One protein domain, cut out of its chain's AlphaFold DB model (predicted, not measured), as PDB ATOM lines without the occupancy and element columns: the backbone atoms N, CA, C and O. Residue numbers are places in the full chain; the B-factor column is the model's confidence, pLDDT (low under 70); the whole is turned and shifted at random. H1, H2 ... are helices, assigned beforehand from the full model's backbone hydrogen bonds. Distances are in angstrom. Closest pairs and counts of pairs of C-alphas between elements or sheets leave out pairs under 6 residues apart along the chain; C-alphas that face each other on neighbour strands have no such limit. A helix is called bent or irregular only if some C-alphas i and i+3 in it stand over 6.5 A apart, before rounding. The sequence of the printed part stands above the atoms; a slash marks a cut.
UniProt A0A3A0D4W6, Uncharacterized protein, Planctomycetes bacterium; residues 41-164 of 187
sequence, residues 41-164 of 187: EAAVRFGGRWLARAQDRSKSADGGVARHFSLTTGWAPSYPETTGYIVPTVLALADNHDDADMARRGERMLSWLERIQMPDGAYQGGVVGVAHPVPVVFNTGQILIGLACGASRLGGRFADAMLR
ATOM      1  N   GLU A  41      31.003   8.300  27.717       95.00
ATOM      2  CA  GLU A  41      32.256   9.063  27.629       95.00
ATOM      3  C   GLU A  41      32.495   9.578  26.207       95.00
ATOM      4  O   GLU A  41      32.938  10.712  25.992       95.00
ATOM      5  N   ALA A  42      32.183   8.754  25.205       94.69
ATOM      6  CA  ALA A  42      32.263   9.167  23.816       94.69
ATOM      7  C   ALA A  42      31.224  10.242  23.501       94.69
ATOM      8  O   ALA A  42      31.582  11.263  22.907       94.69
ATOM      9  N   ALA A  43      29.975  10.057  23.937       94.75
ATOM     10  CA  ALA A  43      28.903  11.027  23.749       94.75
ATOM     11  C   ALA A  43      29.250  12.395  24.361       94.75
ATOM     12  O   ALA A  43      29.133  13.417  23.681       94.75
ATOM     13  N   VAL A  44      29.771  12.422  25.591       96.12
ATOM     14  CA  VAL A  44      30.225  13.645  26.276       96.12
ATOM     15  C   VAL A  44      31.342  14.334  25.488       96.12
ATOM     16  O   VAL A  44      31.254  15.532  25.206       96.12
ATOM     17  N   ARG A  45      32.351  13.584  25.025       95.19
ATOM     18  CA  ARG A  45      33.447  14.124  24.201       95.19
ATOM     19  C   ARG A  45      32.960  14.671  22.855       95.19
ATOM     20  O   ARG A  45      33.464  15.689  22.374       95.19
ATOM     21  N   PHE A  46      32.012  14.006  22.196       95.94
ATOM     22  CA  PHE A  46      31.398  14.521  20.964       95.94
ATOM     23  C   PHE A  46      30.579  15.787  21.234       95.94
ATOM     24  O   PHE A  46      30.716  16.754  20.483       95.94
ATOM     25  N   GLY A  47      29.813  15.824  22.327       96.88
ATOM     26  CA  GLY A  47      29.066  17.000  22.771       96.88
ATOM     27  C   GLY A  47      29.970  18.204  23.035       96.88
ATOM     28  O   GLY A  47      29.731  19.280  22.489       96.88
ATOM     29  N   GLY A  48      31.068  18.017  23.774       97.81
ATOM     30  CA  GLY A  48      32.065  19.065  24.017       97.81
ATOM     31  C   GLY A  48      32.665  19.618  22.720       97.81
ATOM     32  O   GLY A  48      32.680  20.830  22.501       97.81
ATOM     33  N   ARG A  49      33.067  18.739  21.792       98.00
ATOM     34  CA  ARG A  49      33.565  19.151  20.464       98.00
ATOM     35  C   ARG A  49      32.517  19.894  19.639       98.00
ATOM     36  O   ARG A  49      32.860  20.825  18.910       98.00
ATOM     37  N   TRP A  50      31.249  19.510  19.748       98.19
ATOM     38  CA  TRP A  50      30.158  20.216  19.086       98.19
ATOM     39  C   TRP A  50      29.971  21.629  19.648       98.19
ATOM     40  O   TRP A  50      29.855  22.573  18.871       98.19
ATOM     41  N   LEU A  51      30.022  21.797  20.973       98.31
ATOM     42  CA  LEU A  51      29.963  23.109  21.626       98.31
ATOM     43  C   LEU A  51      31.149  24.001  21.237       98.31
ATOM     44  O   LEU A  51      30.952  25.169  20.902       98.31
ATOM     45  N   ALA A  52      32.364  23.445  21.197       98.44
ATOM     46  CA  ALA A  52      33.547  24.144  20.697       98.44
ATOM     47  C   ALA A  52      33.337  24.641  19.259       98.44
ATOM     48  O   ALA A  52      33.485  25.830  18.976       98.44
ATOM     49  N   ARG A  53      32.880  23.754  18.366       98.56
ATOM     50  CA  ARG A  53      32.569  24.108  16.976       98.56
ATOM     51  C   ARG A  53      31.473  25.173  16.881       98.56
ATOM     52  O   ARG A  53      31.569  26.051  16.029       98.56
ATOM     53  N   ALA A  54      30.453  25.105  17.732       98.50
ATOM     54  CA  ALA A  54      29.360  26.071  17.768       98.50
ATOM     55  C   ALA A  54      29.815  27.467  18.216       98.50
ATOM     56  O   ALA A  54      29.287  28.462  17.722       98.50
ATOM     57  N   GLN A  55      30.803  27.552  19.110       98.62
ATOM     58  CA  GLN A  55      31.451  28.814  19.466       98.62
ATOM     59  C   GLN A  55      32.310  29.338  18.302       98.62
ATOM     60  O   GLN A  55      32.161  30.486  17.896       98.62
ATOM     61  N   ASP A  56      33.149  28.480  17.707       98.25
ATOM     62  CA  ASP A  56      34.085  28.856  16.630       98.25
ATOM     63  C   ASP A  56      33.380  29.302  15.347       98.25
ATOM     64  O   ASP A  56      33.913  30.084  14.563       98.25
ATOM     65  N   ARG A  57      32.192  28.750  15.089       98.19
ATOM     66  CA  ARG A  57      31.440  28.968  13.851       98.19
ATOM     67  C   ARG A  57      30.199  29.828  14.040       98.19
ATOM     68  O   ARG A  57      29.447  29.981  13.078       98.19
ATOM     69  N   SER A  58      29.976  30.380  15.234       97.62
ATOM     70  CA  SER A  58      28.873  31.313  15.461       97.62
ATOM     71  C   SER A  58      28.916  32.441  14.438       97.62
ATOM     72  O   SER A  58      29.966  33.037  14.195       97.62
ATOM     73  N   LYS A  59      27.760  32.759  13.845       97.81
ATOM     74  CA  LYS A  59      27.669  33.790  12.802       97.81
ATOM     75  C   LYS A  59      28.106  35.169  13.305       97.81
ATOM     76  O   LYS A  59      28.544  35.983  12.501       97.81
ATOM     77  N   SER A  60      27.963  35.439  14.603       97.19
ATOM     78  CA  SER A  60      28.371  36.712  15.206       97.19
ATOM     79  C   SER A  60      29.841  36.761  15.632       97.19
ATOM     80  O   SER A  60      30.327  37.857  15.884       97.19
ATOM     81  N   ALA A  61      30.549  35.622  15.683       96.62
ATOM     82  CA  ALA A  61      31.989  35.531  15.969       96.62
ATOM     83  C   ALA A  61      32.466  36.374  17.178       96.62
ATOM     84  O   ALA A  61      33.504  37.028  17.136       96.62
ATOM     85  N   ASP A  62      31.695  36.367  18.266       97.06
ATOM     86  CA  ASP A  62      31.809  37.316  19.386       97.06
ATOM     87  C   ASP A  62      32.305  36.693  20.705       97.06
ATOM     88  O   ASP A  62      32.549  37.406  21.684       97.06
ATOM     89  N   GLY A  63      32.486  35.370  20.727       97.12
ATOM     90  CA  GLY A  63      32.856  34.585  21.908       97.12
ATOM     91  C   GLY A  63      31.690  33.823  22.544       97.12
ATOM     92  O   GLY A  63      31.936  32.940  23.368       97.12
ATOM     93  N   GLY A  64      30.449  34.107  22.137       97.81
ATOM     94  CA  GLY A  64      29.270  33.333  22.510       97.81
ATOM     95  C   GLY A  64      29.093  32.057  21.680       97.81
ATOM     96  O   GLY A  64      29.823  31.796  20.724       97.81
ATOM     97  N   VAL A  65      28.106  31.243  22.056       98.56
ATOM     98  CA  VAL A  65      27.778  29.982  21.374       98.56
ATOM     99  C   VAL A  65      26.567  30.174  20.466       98.56
ATOM    100  O   VAL A  65      25.549  30.740  20.879       98.56
ATOM    101  N   ALA A  66      26.667  29.690  19.225       98.25
ATOM    102  CA  ALA A  66      25.586  29.743  18.244       98.25
ATOM    103  C   ALA A  66      24.295  29.089  18.765       98.25
ATOM    104  O   ALA A  66      24.325  27.959  19.250       98.25
ATOM    105  N   ARG A  67      23.136  29.739  18.560       97.00
ATOM    106  CA  ARG A  67      21.823  29.201  18.989       97.00
ATOM    107  C   ARG A  67      21.544  27.794  18.454       97.00
ATOM    108  O   ARG A  67      20.916  26.979  19.118       97.00
ATOM    109  N   HIS A  68      21.869  27.577  17.185       96.50
ATOM    110  CA  HIS A  68      21.636  26.320  16.481       96.50
ATOM    111  C   HIS A  68      22.479  26.264  15.208       96.50
ATOM    112  O   HIS A  68      22.969  27.286  14.716       96.50
ATOM    113  N   PHE A  69      22.566  25.060  14.657       96.12
ATOM    114  CA  PHE A  69      22.985  24.811  13.290       96.12
ATOM    115  C   PHE A  69      21.777  24.360  12.464       96.12
ATOM    116  O   PHE A  69      20.908  23.638  12.951       96.12
ATOM    117  N   SER A  70      21.730  24.784  11.208       93.06
ATOM    118  CA  SER A  70      20.748  24.348  10.225       93.06
ATOM    119  C   SER A  70      21.461  23.946   8.943       93.06
ATOM    120  O   SER A  70      22.302  24.687   8.438       93.06
ATOM    121  N   LEU A  71      21.063  22.822   8.348       89.69
ATOM    122  CA  LEU A  71      21.569  22.399   7.037       89.69
ATOM    123  C   LEU A  71      21.178  23.355   5.899       89.69
ATOM    124  O   LEU A  71      21.722  23.254   4.804       89.69
ATOM    125  N   THR A  72      20.231  24.270   6.131       89.88
ATOM    126  CA  THR A  72      19.785  25.242   5.122       89.88
ATOM    127  C   THR A  72      20.351  26.639   5.334       89.88
ATOM    128  O   THR A  72      20.544  27.361   4.362       89.88
ATOM    129  N   THR A  73      20.615  27.031   6.581       90.88
ATOM    130  CA  THR A  73      21.038  28.402   6.928       90.88
ATOM    131  C   THR A  73      22.372  28.464   7.668       90.88
ATOM    132  O   THR A  73      22.817  29.551   8.026       90.88
ATOM    133  N   GLY A  74      23.015  27.320   7.902       95.00
ATOM    134  CA  GLY A  74      24.275  27.219   8.625       95.00
ATOM    135  C   GLY A  74      24.139  27.533  10.114       95.00
ATOM    136  O   GLY A  74      23.091  27.316  10.729       95.00
ATOM    137  N   TRP A  75      25.233  28.021  10.694       97.81
ATOM    138  CA  TRP A  75      25.300  28.436  12.091       97.81
ATOM    139  C   TRP A  75      24.559  29.753  12.318       97.81
ATOM    140  O   TRP A  75      24.654  30.695  11.533       97.81
ATOM    141  N   ALA A  76      23.817  29.818  13.418       97.38
ATOM    142  CA  ALA A  76      23.135  31.029  13.848       97.38
ATOM    143  C   ALA A  76      24.074  31.995  14.591       97.38
ATOM    144  O   ALA A  76      25.177  31.602  14.977       97.38
ATOM    145  N   PRO A  77      23.638  33.244  14.835       97.94
ATOM    146  CA  PRO A  77      24.312  34.117  15.789       97.94
ATOM    147  C   PRO A  77      24.297  33.536  17.209       97.94
ATOM    148  O   PRO A  77      23.482  32.657  17.534       97.94
ATOM    149  N   SER A  78      25.185  34.064  18.051       98.00
ATOM    150  CA  SER A  78      25.299  33.676  19.452       98.00
ATOM    151  C   SER A  78      24.019  33.975  20.230       98.00
ATOM    152  O   SER A  78      23.324  34.964  19.973       98.00
ATOM    153  N   TYR A  79      23.697  33.117  21.196       97.69
ATOM    154  CA  TYR A  79      22.524  33.286  22.053       97.69
ATOM    155  C   TYR A  79      22.955  33.404  23.521       97.69
ATOM    156  O   TYR A  79      23.432  32.408  24.082       97.69
ATOM    157  N   PRO A  80      22.790  34.589  24.147       97.25
ATOM    158  CA  PRO A  80      23.272  34.879  25.498       97.25
ATOM    159  C   PRO A  80      22.838  33.855  26.544       97.25
ATOM    160  O   PRO A  80      23.687  33.260  27.195       97.25
ATOM    161  N   GLU A  81      21.536  33.577  26.635       96.88
ATOM    162  CA  GLU A  81      20.970  32.586  27.566       96.88
ATOM    163  C   GLU A  81      21.648  31.222  27.440       96.88
ATOM    164  O   GLU A  81      22.115  30.673  28.434       96.88
ATOM    165  N   THR A  82      21.740  30.703  26.210       97.19
ATOM    166  CA  THR A  82      22.308  29.372  25.981       97.19
ATOM    167  C   THR A  82      23.784  29.325  26.312       97.19
ATOM    168  O   THR A  82      24.251  28.378  26.930       97.19
ATOM    169  N   THR A  83      24.512  30.390  25.985       98.38
ATOM    170  CA  THR A  83      25.923  30.503  26.347       98.38
ATOM    171  C   THR A  83      26.075  30.504  27.868       98.38
ATOM    172  O   THR A  83      26.925  29.795  28.391       98.38
ATOM    173  N   GLY A  84      25.203  31.233  28.570       97.94
ATOM    174  CA  GLY A  84      25.130  31.299  30.025       97.94
ATOM    175  C   GLY A  84      25.088  29.936  30.703       97.94
ATOM    176  O   GLY A  84      25.980  29.609  31.481       97.94
ATOM    177  N   TYR A  85      24.094  29.113  30.365       97.44
ATOM    178  CA  TYR A  85      23.957  27.790  30.980       97.44
ATOM    179  C   TYR A  85      24.943  26.742  30.429       97.44
ATOM    180  O   TYR A  85      25.087  25.678  31.026       97.44
ATOM    181  N   ILE A  86      25.620  27.003  29.302       98.38
ATOM    182  CA  ILE A  86      26.662  26.120  28.745       98.38
ATOM    183  C   ILE A  86      27.996  26.289  29.488       98.38
ATOM    184  O   ILE A  86      28.749  25.319  29.594       98.38
ATOM    185  N   VAL A  87      28.291  27.481  30.023       98.56
ATOM    186  CA  VAL A  87      29.560  27.777  30.716       98.56
ATOM    187  C   VAL A  87      29.926  26.728  31.778       98.56
ATOM    188  O   VAL A  87      31.044  26.214  31.699       98.56
ATOM    189  N   PRO A  88      29.043  26.349  32.728       98.38
ATOM    190  CA  PRO A  88      29.396  25.359  33.745       98.38
ATOM    191  C   PRO A  88      29.779  24.006  33.146       98.38
ATOM    192  O   PRO A  88      30.729  23.382  33.606       98.38
ATOM    193  N   THR A  89      29.084  23.575  32.090       97.94
ATOM    194  CA  THR A  89      29.390  22.330  31.378       97.94
ATOM    195  C   THR A  89      30.769  22.390  30.731       97.94
ATOM    196  O   THR A  89      31.548  21.454  30.863       97.94
ATOM    197  N   VAL A  90      31.100  23.492  30.054       98.38
ATOM    198  CA  VAL A  90      32.401  23.659  29.384       98.38
ATOM    199  C   VAL A  90      33.547  23.703  30.393       98.38
ATOM    200  O   VAL A  90      34.567  23.057  30.172       98.38
ATOM    201  N   LEU A  91      33.376  24.407  31.513       98.00
ATOM    202  CA  LEU A  91      34.386  24.436  32.572       98.00
ATOM    203  C   LEU A  91      34.524  23.075  33.270       98.00
ATOM    204  O   LEU A  91      35.637  22.664  33.567       98.00
ATOM    205  N   ALA A  92      33.431  22.336  33.474       97.38
ATOM    206  CA  ALA A  92      33.504  20.980  34.017       97.38
ATOM    207  C   ALA A  92      34.228  20.008  33.070       97.38
ATOM    208  O   ALA A  92      34.976  19.150  33.530       97.38
ATOM    209  N   LEU A  93      34.039  20.144  31.753       97.19
ATOM    210  CA  LEU A  93      34.794  19.371  30.762       97.19
ATOM    211  C   LEU A  93      36.286  19.705  30.787       97.19
ATOM    212  O   LEU A  93      37.095  18.800  30.613       97.19
ATOM    213  N   ALA A  94      36.636  20.973  31.005       97.25
ATOM    214  CA  ALA A  94      38.024  21.386  31.156       97.25
ATOM    215  C   ALA A  94      38.684  20.682  32.347       97.25
ATOM    216  O   ALA A  94      39.720  20.050  32.172       97.25
ATOM    217  N   ASP A  95      38.042  20.712  33.519       95.62
ATOM    218  CA  ASP A  95      38.581  20.101  34.739       95.62
ATOM    219  C   ASP A  95      38.686  18.571  34.618       95.62
ATOM    220  O   ASP A  95      39.711  17.977  34.940       95.62
ATOM    221  N   ASN A  96      37.626  17.918  34.125       95.69
ATOM    222  CA  ASN A  96      37.540  16.454  34.085       95.69
ATOM    223  C   ASN A  96      38.476  15.806  33.054       95.69
ATOM    224  O   ASN A  96      38.709  14.597  33.113       95.69
ATOM    225  N   HIS A  97      38.962  16.576  32.082       93.88
ATOM    226  CA  HIS A  97      39.799  16.077  30.992       93.88
ATOM    227  C   HIS A  97      41.148  16.795  30.877       93.88
ATOM    228  O   HIS A  97      41.862  16.538  29.912       93.88
ATOM    229  N   ASP A  98      41.486  17.675  31.828       94.94
ATOM    230  CA  ASP A  98      42.663  18.554  31.767       94.94
ATOM    231  C   ASP A  98      42.756  19.316  30.424       94.94
ATOM    232  O   ASP A  98      43.806  19.463  29.794       94.94
ATOM    233  N   ASP A  99      41.598  19.767  29.925       96.56
ATOM    234  CA  ASP A  99      41.470  20.396  28.611       96.56
ATOM    235  C   ASP A  99      41.578  21.921  28.735       96.56
ATOM    236  O   ASP A  99      40.595  22.657  28.893       96.56
ATOM    237  N   ALA A 100      42.813  22.410  28.613       97.38
ATOM    238  CA  ALA A 100      43.115  23.836  28.629       97.38
ATOM    239  C   ALA A 100      42.414  24.620  27.503       97.38
ATOM    240  O   ALA A 100      42.218  25.832  27.635       97.38
ATOM    241  N   ASP A 101      42.041  23.982  26.385       97.88
ATOM    242  CA  ASP A 101      41.242  24.658  25.364       97.88
ATOM    243  C   ASP A 101      39.845  24.940  25.884       97.88
ATOM    244  O   ASP A 101      39.433  26.101  25.849       97.88
ATOM    245  N   MET A 102      39.166  23.933  26.442       98.19
ATOM    246  CA  MET A 102      37.841  24.082  27.060       98.19
ATOM    247  C   MET A 102      37.830  25.155  28.151       98.19
ATOM    248  O   MET A 102      36.919  25.989  28.153       98.19
ATOM    249  N   ALA A 103      38.867  25.232  28.989       98.06
ATOM    250  CA  ALA A 103      39.005  26.307  29.977       98.06
ATOM    251  C   ALA A 103      38.981  27.694  29.307       98.06
ATOM    252  O   ALA A 103      38.131  28.536  29.620       98.06
ATOM    253  N   ARG A 104      39.825  27.903  28.283       98.38
ATOM    254  CA  ARG A 104      39.842  29.153  27.499       98.38
ATOM    255  C   ARG A 104      38.497  29.430  26.828       98.38
ATOM    256  O   ARG A 104      38.114  30.592  26.691       98.38
ATOM    257  N   ARG A 105      37.768  28.401  26.382       98.56
ATOM    258  CA  ARG A 105      36.429  28.566  25.783       98.56
ATOM    259  C   ARG A 105      35.438  29.118  26.795       98.56
ATOM    260  O   ARG A 105      34.741  30.077  26.462       98.56
ATOM    261  N   GLY A 106      35.407  28.545  27.997       98.44
ATOM    262  CA  GLY A 106      34.554  28.995  29.095       98.44
ATOM    263  C   GLY A 106      34.859  30.438  29.499       98.44
ATOM    264  O   GLY A 106      33.946  31.257  29.599       98.44
ATOM    265  N   GLU A 107      36.138  30.799  29.609       98.38
ATOM    266  CA  GLU A 107      36.550  32.181  29.880       98.38
ATOM    267  C   GLU A 107      36.122  33.169  28.792       98.38
ATOM    268  O   GLU A 107      35.674  34.277  29.101       98.38
ATOM    269  N   ARG A 108      36.221  32.789  27.511       98.56
ATOM    270  CA  ARG A 108      35.735  33.626  26.401       98.56
ATOM    271  C   ARG A 108      34.226  33.833  26.463       98.56
ATOM    272  O   ARG A 108      33.778  34.952  26.224       98.56
ATOM    273  N   MET A 109      33.465  32.786  26.793       98.75
ATOM    274  CA  MET A 109      32.014  32.878  26.976       98.75
ATOM    275  C   MET A 109      31.675  33.855  28.102       98.75
ATOM    276  O   MET A 109      30.901  34.780  27.887       98.75
ATOM    277  N   LEU A 110      32.303  33.704  29.269       98.62
ATOM    278  CA  LEU A 110      32.108  34.582  30.427       98.62
ATOM    279  C   LEU A 110      32.478  36.036  30.131       98.62
ATOM    280  O   LEU A 110      31.687  36.942  30.378       98.62
ATOM    281  N   SER A 111      33.644  36.252  29.522       98.38
ATOM    282  CA  SER A 111      34.100  37.586  29.127       98.38
ATOM    283  C   SER A 111      33.149  38.228  28.116       98.38
ATOM    284  O   SER A 111      32.965  39.440  28.112       98.38
ATOM    285  N   TRP A 112      32.553  37.438  27.221       98.25
ATOM    286  CA  TRP A 112      31.536  37.934  26.299       98.25
ATOM    287  C   TRP A 112      30.225  38.271  27.012       98.25
ATOM    288  O   TRP A 112      29.684  39.346  26.768       98.25
ATOM    289  N   LEU A 113      29.754  37.411  27.922       98.00
ATOM    290  CA  LEU A 113      28.561  37.657  28.737       98.00
ATOM    291  C   LEU A 113      28.697  38.949  29.551       98.00
ATOM    292  O   LEU A 113      27.773  39.750  29.582       98.00
ATOM    293  N   GLU A 114      29.855  39.210  30.148       96.88
ATOM    294  CA  GLU A 114      30.122  40.481  30.827       96.88
ATOM    295  C   GLU A 114      30.007  41.686  29.875       96.88
ATOM    296  O   GLU A 114      29.341  42.667  30.198       96.88
ATOM    297  N   ARG A 115      30.581  41.601  28.665       96.62
ATOM    298  CA  ARG A 115      30.542  42.702  27.683       96.62
ATOM    299  C   ARG A 115      29.143  43.035  27.168       96.62
ATOM    300  O   ARG A 115      28.898  44.184  26.817       96.62
ATOM    301  N   ILE A 116      28.254  42.049  27.056       95.38
ATOM    302  CA  ILE A 116      26.895  42.251  26.520       95.38
ATOM    303  C   ILE A 116      25.865  42.600  27.599       95.38
ATOM    304  O   ILE A 116      24.678  42.725  27.284       95.38
ATOM    305  N   GLN A 117      26.290  42.699  28.860       94.94
ATOM    306  CA  GLN A 117      25.416  43.086  29.958       94.94
ATOM    307  C   GLN A 117      24.883  44.503  29.732       94.94
ATOM    308  O   GLN A 117      25.626  45.422  29.386       94.94
ATOM    309  N   MET A 118      23.578  44.687  29.918       92.94
ATOM    310  CA  MET A 118      22.940  45.991  29.758       92.94
ATOM    311  C   MET A 118      23.328  46.935  30.912       92.94
ATOM    312  O   MET A 118      23.732  46.466  31.979       92.94
ATOM    313  N   PRO A 119      23.175  48.266  30.757       90.62
ATOM    314  CA  PRO A 119      23.502  49.220  31.822       90.62
ATOM    315  C   PRO A 119      22.735  48.987  33.132       90.62
ATOM    316  O   PRO A 119      23.248  49.273  34.210       90.62
ATOM    317  N   ASP A 120      21.516  48.449  33.048       88.00
ATOM    318  CA  ASP A 120      20.694  48.071  34.201       88.00
ATOM    319  C   ASP A 120      21.003  46.658  34.725       88.00
ATOM    320  O   ASP A 120      20.275  46.141  35.570       88.00
ATOM    321  N   GLY A 121      22.061  46.012  34.235       91.62
ATOM    322  CA  GLY A 121      22.485  44.692  34.681       91.62
ATOM    323  C   GLY A 121      21.692  43.519  34.107       91.62
ATOM    324  O   GLY A 121      22.011  42.364  34.403       91.62
ATOM    325  N   ALA A 122      20.651  43.785  33.316       92.25
ATOM    326  CA  ALA A 122      19.859  42.749  32.674       92.25
ATOM    327  C   ALA A 122      20.525  42.231  31.391       92.25
ATOM    328  O   ALA A 122      21.512  42.776  30.888       92.25
ATOM    329  N   TYR A 123      19.941  41.168  30.843       93.31
ATOM    330  CA  TYR A 123      20.347  40.588  29.572       93.31
ATOM    331  C   TYR A 123      19.185  40.496  28.598       93.31
ATOM    332  O   TYR A 123      18.044  40.215  28.976       93.31
ATOM    333  N   GLN A 124      19.508  40.696  27.321       93.00
ATOM    334  CA  GLN A 124      18.536  40.608  26.242       93.00
ATOM    335  C   GLN A 124      17.972  39.189  26.077       93.00
ATOM    336  O   GLN A 124      18.670  38.190  26.280       93.00
ATOM    337  N   GLY A 125      16.719  39.108  25.642       91.31
ATOM    338  CA  GLY A 125      16.152  37.886  25.080       91.31
ATOM    339  C   GLY A 125      16.578  37.666  23.628       91.31
ATOM    340  O   GLY A 125      16.780  38.623  22.882       91.31
ATOM    341  N   GLY A 126      16.638  36.407  23.191       93.06
ATOM    342  CA  GLY A 126      16.917  36.084  21.789       93.06
ATOM    343  C   GLY A 126      18.404  35.988  21.443       93.06
ATOM    344  O   GLY A 126      19.263  35.855  22.307       93.06
ATOM    345  N   VAL A 127      18.695  35.996  20.140       94.31
ATOM    346  CA  VAL A 127      20.070  36.082  19.626       94.31
ATOM    347  C   VAL A 127      20.590  37.513  19.738       94.31
ATOM    348  O   VAL A 127      19.805  38.457  19.745       94.31
ATOM    349  N   VAL A 128      21.910  37.682  19.740       92.50
ATOM    350  CA  VAL A 128      22.522  39.014  19.637       92.50
ATOM    351  C   VAL A 128      22.324  39.658  18.259       92.50
ATOM    352  O   VAL A 128      21.981  38.991  17.279       92.50
ATOM    353  N   GLY A 129      22.592  40.965  18.176       89.31
ATOM    354  CA  GLY A 129      22.548  41.733  16.926       89.31
ATOM    355  C   GLY A 129      21.149  42.205  16.525       89.31
ATOM    356  O   GLY A 129      20.947  42.621  15.386       89.31
ATOM    357  N   VAL A 130      20.175  42.139  17.436       89.00
ATOM    358  CA  VAL A 130      18.846  42.727  17.234       89.00
ATOM    359  C   VAL A 130      18.886  44.240  17.475       89.00
ATOM    360  O   VAL A 130      19.581  44.708  18.371       89.00
ATOM    361  N   ALA A 131      18.128  45.008  16.685       85.56
ATOM    362  CA  ALA A 131      18.147  46.476  16.741       85.56
ATOM    363  C   ALA A 131      17.694  47.045  18.100       85.56
ATOM    364  O   ALA A 131      18.201  48.071  18.547       85.56
ATOM    365  N   HIS A 132      16.754  46.366  18.762       87.12
ATOM    366  CA  HIS A 132      16.188  46.787  20.041       87.12
ATOM    367  C   HIS A 132      16.204  45.611  21.028       87.12
ATOM    368  O   HIS A 132      15.230  44.857  21.094       87.12
ATOM    369  N   PRO A 133      17.313  45.401  21.762       87.88
ATOM    370  CA  PRO A 133      17.393  44.350  22.767       87.88
ATOM    371  C   PRO A 133      16.454  44.660  23.936       87.88
ATOM    372  O   PRO A 133      16.480  45.752  24.502       87.88
ATOM    373  N   VAL A 134      15.624  43.684  24.306       89.88
ATOM    374  CA  VAL A 134      14.675  43.790  25.424       89.88
ATOM    375  C   VAL A 134      15.144  42.879  26.554       89.88
ATOM    376  O   VAL A 134      15.421  41.704  26.283       89.88
ATOM    377  N   PRO A 135      15.219  43.368  27.805       91.94
ATOM    378  CA  PRO A 135      15.638  42.548  28.931       91.94
ATOM    379  C   PRO A 135      14.621  41.435  29.203       91.94
ATOM    380  O   PRO A 135      13.412  41.677  29.244       91.94
ATOM    381  N   VAL A 136      15.104  40.211  29.422       91.50
ATOM    382  CA  VAL A 136      14.256  39.057  29.759       91.50
ATOM    383  C   VAL A 136      14.770  38.383  31.028       91.50
ATOM    384  O   VAL A 136      15.934  37.991  31.123       91.50
ATOM    385  N   VAL A 137      13.876  38.231  32.010       91.06
ATOM    386  CA  VAL A 137      14.199  37.683  33.340       91.06
ATOM    387  C   VAL A 137      14.732  36.257  33.241       91.06
ATOM    388  O   VAL A 137      15.750  35.944  33.847       91.06
ATOM    389  N   PHE A 138      14.078  35.408  32.444       92.44
ATOM    390  CA  PHE A 138      14.511  34.024  32.257       92.44
ATOM    391  C   PHE A 138      15.934  33.949  31.686       92.44
ATOM    392  O   PHE A 138      16.796  33.293  32.266       92.44
ATOM    393  N   ASN A 139      16.202  34.699  30.612       93.12
ATOM    394  CA  ASN A 139      17.515  34.776  29.973       93.12
ATOM    395  C   ASN A 139      18.590  35.266  30.943       93.12
ATOM    396  O   ASN A 139      19.671  34.686  31.012       93.12
ATOM    397  N   THR A 140      18.263  36.291  31.730       94.25
ATOM    398  CA  THR A 140      19.153  36.812  32.772       94.25
ATOM    399  C   THR A 140      19.478  35.731  33.803       94.25
ATOM    400  O   THR A 140      20.647  35.509  34.096       94.25
ATOM    401  N   GLY A 141      18.477  34.987  34.283       94.25
ATOM    402  CA  GLY A 141      18.678  33.877  35.218       94.25
ATOM    403  C   GLY A 141      19.631  32.801  34.688       94.25
ATOM    404  O   GLY A 141      20.532  32.377  35.405       94.25
ATOM    405  N   GLN A 142      19.490  32.399  33.422       96.81
ATOM    406  CA  GLN A 142      20.383  31.406  32.808       96.81
ATOM    407  C   GLN A 142      21.825  31.909  32.660       96.81
ATOM    408  O   GLN A 142      22.776  31.150  32.830       96.81
ATOM    409  N   ILE A 143      22.006  33.198  32.374       96.94
ATOM    410  CA  ILE A 143      23.334  33.819  32.262       96.94
ATOM    411  C   ILE A 143      24.024  33.900  33.620       96.94
ATOM    412  O   ILE A 143      25.229  33.656  33.711       96.94
ATOM    413  N   LEU A 144      23.261  34.148  34.682       95.81
ATOM    414  CA  LEU A 144      23.793  34.186  36.039       95.81
ATOM    415  C   LEU A 144      24.323  32.846  36.524       95.81
ATOM    416  O   LEU A 144      25.291  32.837  37.276       95.81
ATOM    417  N   ILE A 145      23.761  31.726  36.062       96.88
ATOM    418  CA  ILE A 145      24.324  30.395  36.336       96.88
ATOM    419  C   ILE A 145      25.777  30.334  35.837       96.88
ATOM    420  O   ILE A 145      26.673  29.906  36.567       96.88
ATOM    421  N   GLY A 146      26.019  30.810  34.613       97.50
ATOM    422  CA  GLY A 146      27.357  30.898  34.038       97.50
ATOM    423  C   GLY A 146      28.264  31.837  34.825       97.50
ATOM    424  O   GLY A 146      29.334  31.420  35.262       97.50
ATOM    425  N   LEU A 147      27.832  33.080  35.060       97.56
ATOM    426  CA  LEU A 147      28.633  34.082  35.777       97.56
ATOM    427  C   LEU A 147      28.972  33.659  37.210       97.56
ATOM    428  O   LEU A 147      30.101  33.873  37.637       97.56
ATOM    429  N   ALA A 148      28.055  33.005  37.927       96.56
ATOM    430  CA  ALA A 148      28.316  32.455  39.257       96.56
ATOM    431  C   ALA A 148      29.360  31.329  39.224       96.56
ATOM    432  O   ALA A 148      30.265  31.277  40.062       96.56
ATOM    433  N   CYS A 149      29.283  30.450  38.220       97.00
ATOM    434  CA  CYS A 149      30.315  29.444  37.980       97.00
ATOM    435  C   CYS A 149      31.678  30.097  37.685       97.00
ATOM    436  O   CYS A 149      32.683  29.717  38.279       97.00
ATOM    437  N   GLY A 150      31.714  31.136  36.850       96.25
ATOM    438  CA  GLY A 150      32.930  31.900  36.573       96.25
ATOM    439  C   GLY A 150      33.489  32.611  37.806       96.25
ATOM    440  O   GLY A 150      34.680  32.521  38.079       96.25
ATOM    441  N   ALA A 151      32.640  33.285  38.581       95.75
ATOM    442  CA  ALA A 151      33.037  33.994  39.793       95.75
ATOM    443  C   ALA A 151      33.634  33.041  40.840       95.75
ATOM    444  O   ALA A 151      34.656  33.359  41.440       95.75
ATOM    445  N   SER A 152      33.042  31.858  41.019       95.06
ATOM    446  CA  SER A 152      33.559  30.852  41.957       95.06
ATOM    447  C   SER A 152      34.863  30.199  41.492       95.06
ATOM    448  O   SER A 152      35.754  29.994  42.311       95.06
ATOM    449  N   ARG A 153      35.000  29.883  40.199       93.62
ATOM    450  CA  ARG A 153      36.151  29.123  39.677       93.62
ATOM    451  C   ARG A 153      37.344  29.980  39.262       93.62
ATOM    452  O   ARG A 153      38.464  29.489  39.253       93.62
ATOM    453  N   LEU A 154      37.120  31.246  38.917       91.81
ATOM    454  CA  LEU A 154      38.129  32.129  38.316       91.81
ATOM    455  C   LEU A 154      38.433  33.333  39.217       91.81
ATOM    456  O   LEU A 154      38.517  34.471  38.755       91.81
ATOM    457  N   GLY A 155      38.550  33.079  40.523       89.25
ATOM    458  CA  GLY A 155      39.033  34.058  41.501       89.25
ATOM    459  C   GLY A 155      38.169  35.316  41.624       89.25
ATOM    460  O   GLY A 155      38.699  36.403  41.820       89.25
ATOM    461  N   GLY A 156      36.850  35.201  41.457       89.75
ATOM    462  CA  GLY A 156      35.926  36.329  41.598       89.75
ATOM    463  C   GLY A 156      35.854  37.272  40.396       89.75
ATOM    464  O   GLY A 156      35.066  38.212  40.439       89.75
ATOM    465  N   ARG A 157      36.589  37.019  39.301       92.56
ATOM    466  CA  ARG A 157      36.662  37.914  38.125       92.56
ATOM    467  C   ARG A 157      35.299  38.354  37.579       92.56
ATOM    468  O   ARG A 157      35.163  39.481  37.128       92.56
ATOM    469  N   PHE A 158      34.300  37.474  37.630       95.00
ATOM    470  CA  PHE A 158      32.958  37.729  37.092       95.00
ATOM    471  C   PHE A 158      31.914  38.074  38.169       95.00
ATOM    472  O   PHE A 158      30.720  38.123  37.870       95.00
ATOM    473  N   ALA A 159      32.337  38.309  39.417       93.50
ATOM    474  CA  ALA A 159      31.437  38.613  40.528       93.50
ATOM    475  C   ALA A 159      30.708  39.947  40.326       93.50
ATOM    476  O   ALA A 159      29.506  40.019  40.562       93.50
ATOM    477  N   ASP A 160      31.395  40.972  39.820       93.50
ATOM    478  CA  ASP A 160      30.771  42.270  39.556       93.50
ATOM    479  C   ASP A 160      29.667  42.152  38.507       93.50
ATOM    480  O   ASP A 160      28.559  42.629  38.733       93.50
ATOM    481  N   ALA A 161      29.929  41.472  37.387       93.00
ATOM    482  CA  ALA A 161      28.916  41.214  36.366       93.00
ATOM    483  C   ALA A 161      27.739  40.395  36.925       93.00
ATOM    484  O   ALA A 161      26.583  40.705  36.649       93.00
ATOM    485  N   MET A 162      28.017  39.386  37.757       92.44
ATOM    486  CA  MET A 162      26.991  38.577  38.425       92.44
ATOM    487  C   MET A 162      26.117  39.403  39.383       92.44
ATOM    488  O   MET A 162      24.920  39.164  39.482       92.44
ATOM    489  N   LEU A 163      26.704  40.345  40.123       90.62
ATOM    490  CA  LEU A 163      26.008  41.124  41.153       90.62
ATOM    491  C   LEU A 163      25.388  42.411  40.616       90.62
ATOM    492  O   LEU A 163      24.502  42.983  41.257       90.62
ATOM    493  N   ARG A 164      25.835  42.874  39.446       85.19
ATOM    494  CA  ARG A 164      25.293  44.038  38.752       85.19
ATOM    495  C   ARG A 164      23.903  43.693  38.230       85.19
ATOM    496  O   ARG A 164      23.712  43.393  37.062       85.19
TER     497      ARG A 164
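This is residues 41 to 164 of the 187 residues of an uncharacterized protein of Planctomycetes bacterium (UniProt A0A3A0D4W6). This is a flat slab of helices with the helical hairpin of H2 and H3 in its middle; H4 packs on the first part of H2 and crosses the last part of H3, and the small H5 packs on H4. H1 lies on the other side of the hairpin from H4, only loosely joined to it, and there are two long loops: residues 57 to 79, whose C-alphas lie from 5 to 24 A from the mean of all C-alphas, and residues 116 to 136, whose C-alphas lie 11 to 21 A from it. The printed part has 124 residues with five named helices, H1 to H5 in chain order, and no named strand; the class is all helix. It is compact, with a radius of gyration of the C-alphas of 13.9 A, and spans 41 by 41 by 20 A.

Start at H2, residues 80 to 97, the longest helix with 18 residues. It has a kink of 31 degrees near residue 87 and is irregular, but only just: C-alphas 85 and 88 are 6.6 A apart. H3, residues 100 to 115, forms a helical hairpin with H2: they touch, closest at the C-alphas of Ala 94 and Met 102, 4.9 A, at a shallow tilt of 24 degrees, opposite ways. Look next at H4, residues 137 to 153, the hub, which touches three helices. Residues 80 to 88 of H2 touch it, closest at the C-alphas of Gly 84 and Ile 143, 3.8 A, at a shallow tilt of 27 degrees, the same way. Residues 107 to 113 of H3 touch residues 143 to 150 of H4, closest at the C-alphas of Leu 110 and Leu 147, 6.4 A, at a steep tilt of 48 degrees, opposite ways. The helix packing is mostly aligned, only just, with 2 of these 3 pairs at a shallow tilt. H5, residues 159 to 163, touches residues 144 to 151 of H4, closest at the C-alphas of Ala 151 and Ala 159, 4.9 A. H1, residues 41 to 56, is close to H2 but not clearly touching, closest at the C-alphas of Gly 48 and Val 90, 7.1 A; it is apart from H4 and H5. In H1, H3 and H5 every O i to N i+4 pair is within hydrogen-bond range, against 12 of 14 in H2 and 12 of 13 in H4.

Find C-alpha 41 at (32.256, 9.063, 27.629); from there H1 runs 22.7 A to Asp 56. H2 begins at C-alpha 80, (23.272, 34.879, 25.498), and runs 25.6 A. H3 runs 22.7 A, H4 24.4 A, and H5 ends at C-alpha 163, (26.008, 41.124, 41.153).

The C-alphas farthest apart are those of Thr 72 and Gly 155, 42.1 A. The links H1 to H2 and H3 to H4 are long; in the first, residues 69 to 70 pair antiparallel with 74 to 75. The printed part has no cut, and no printed residue is under 70 in pLDDT.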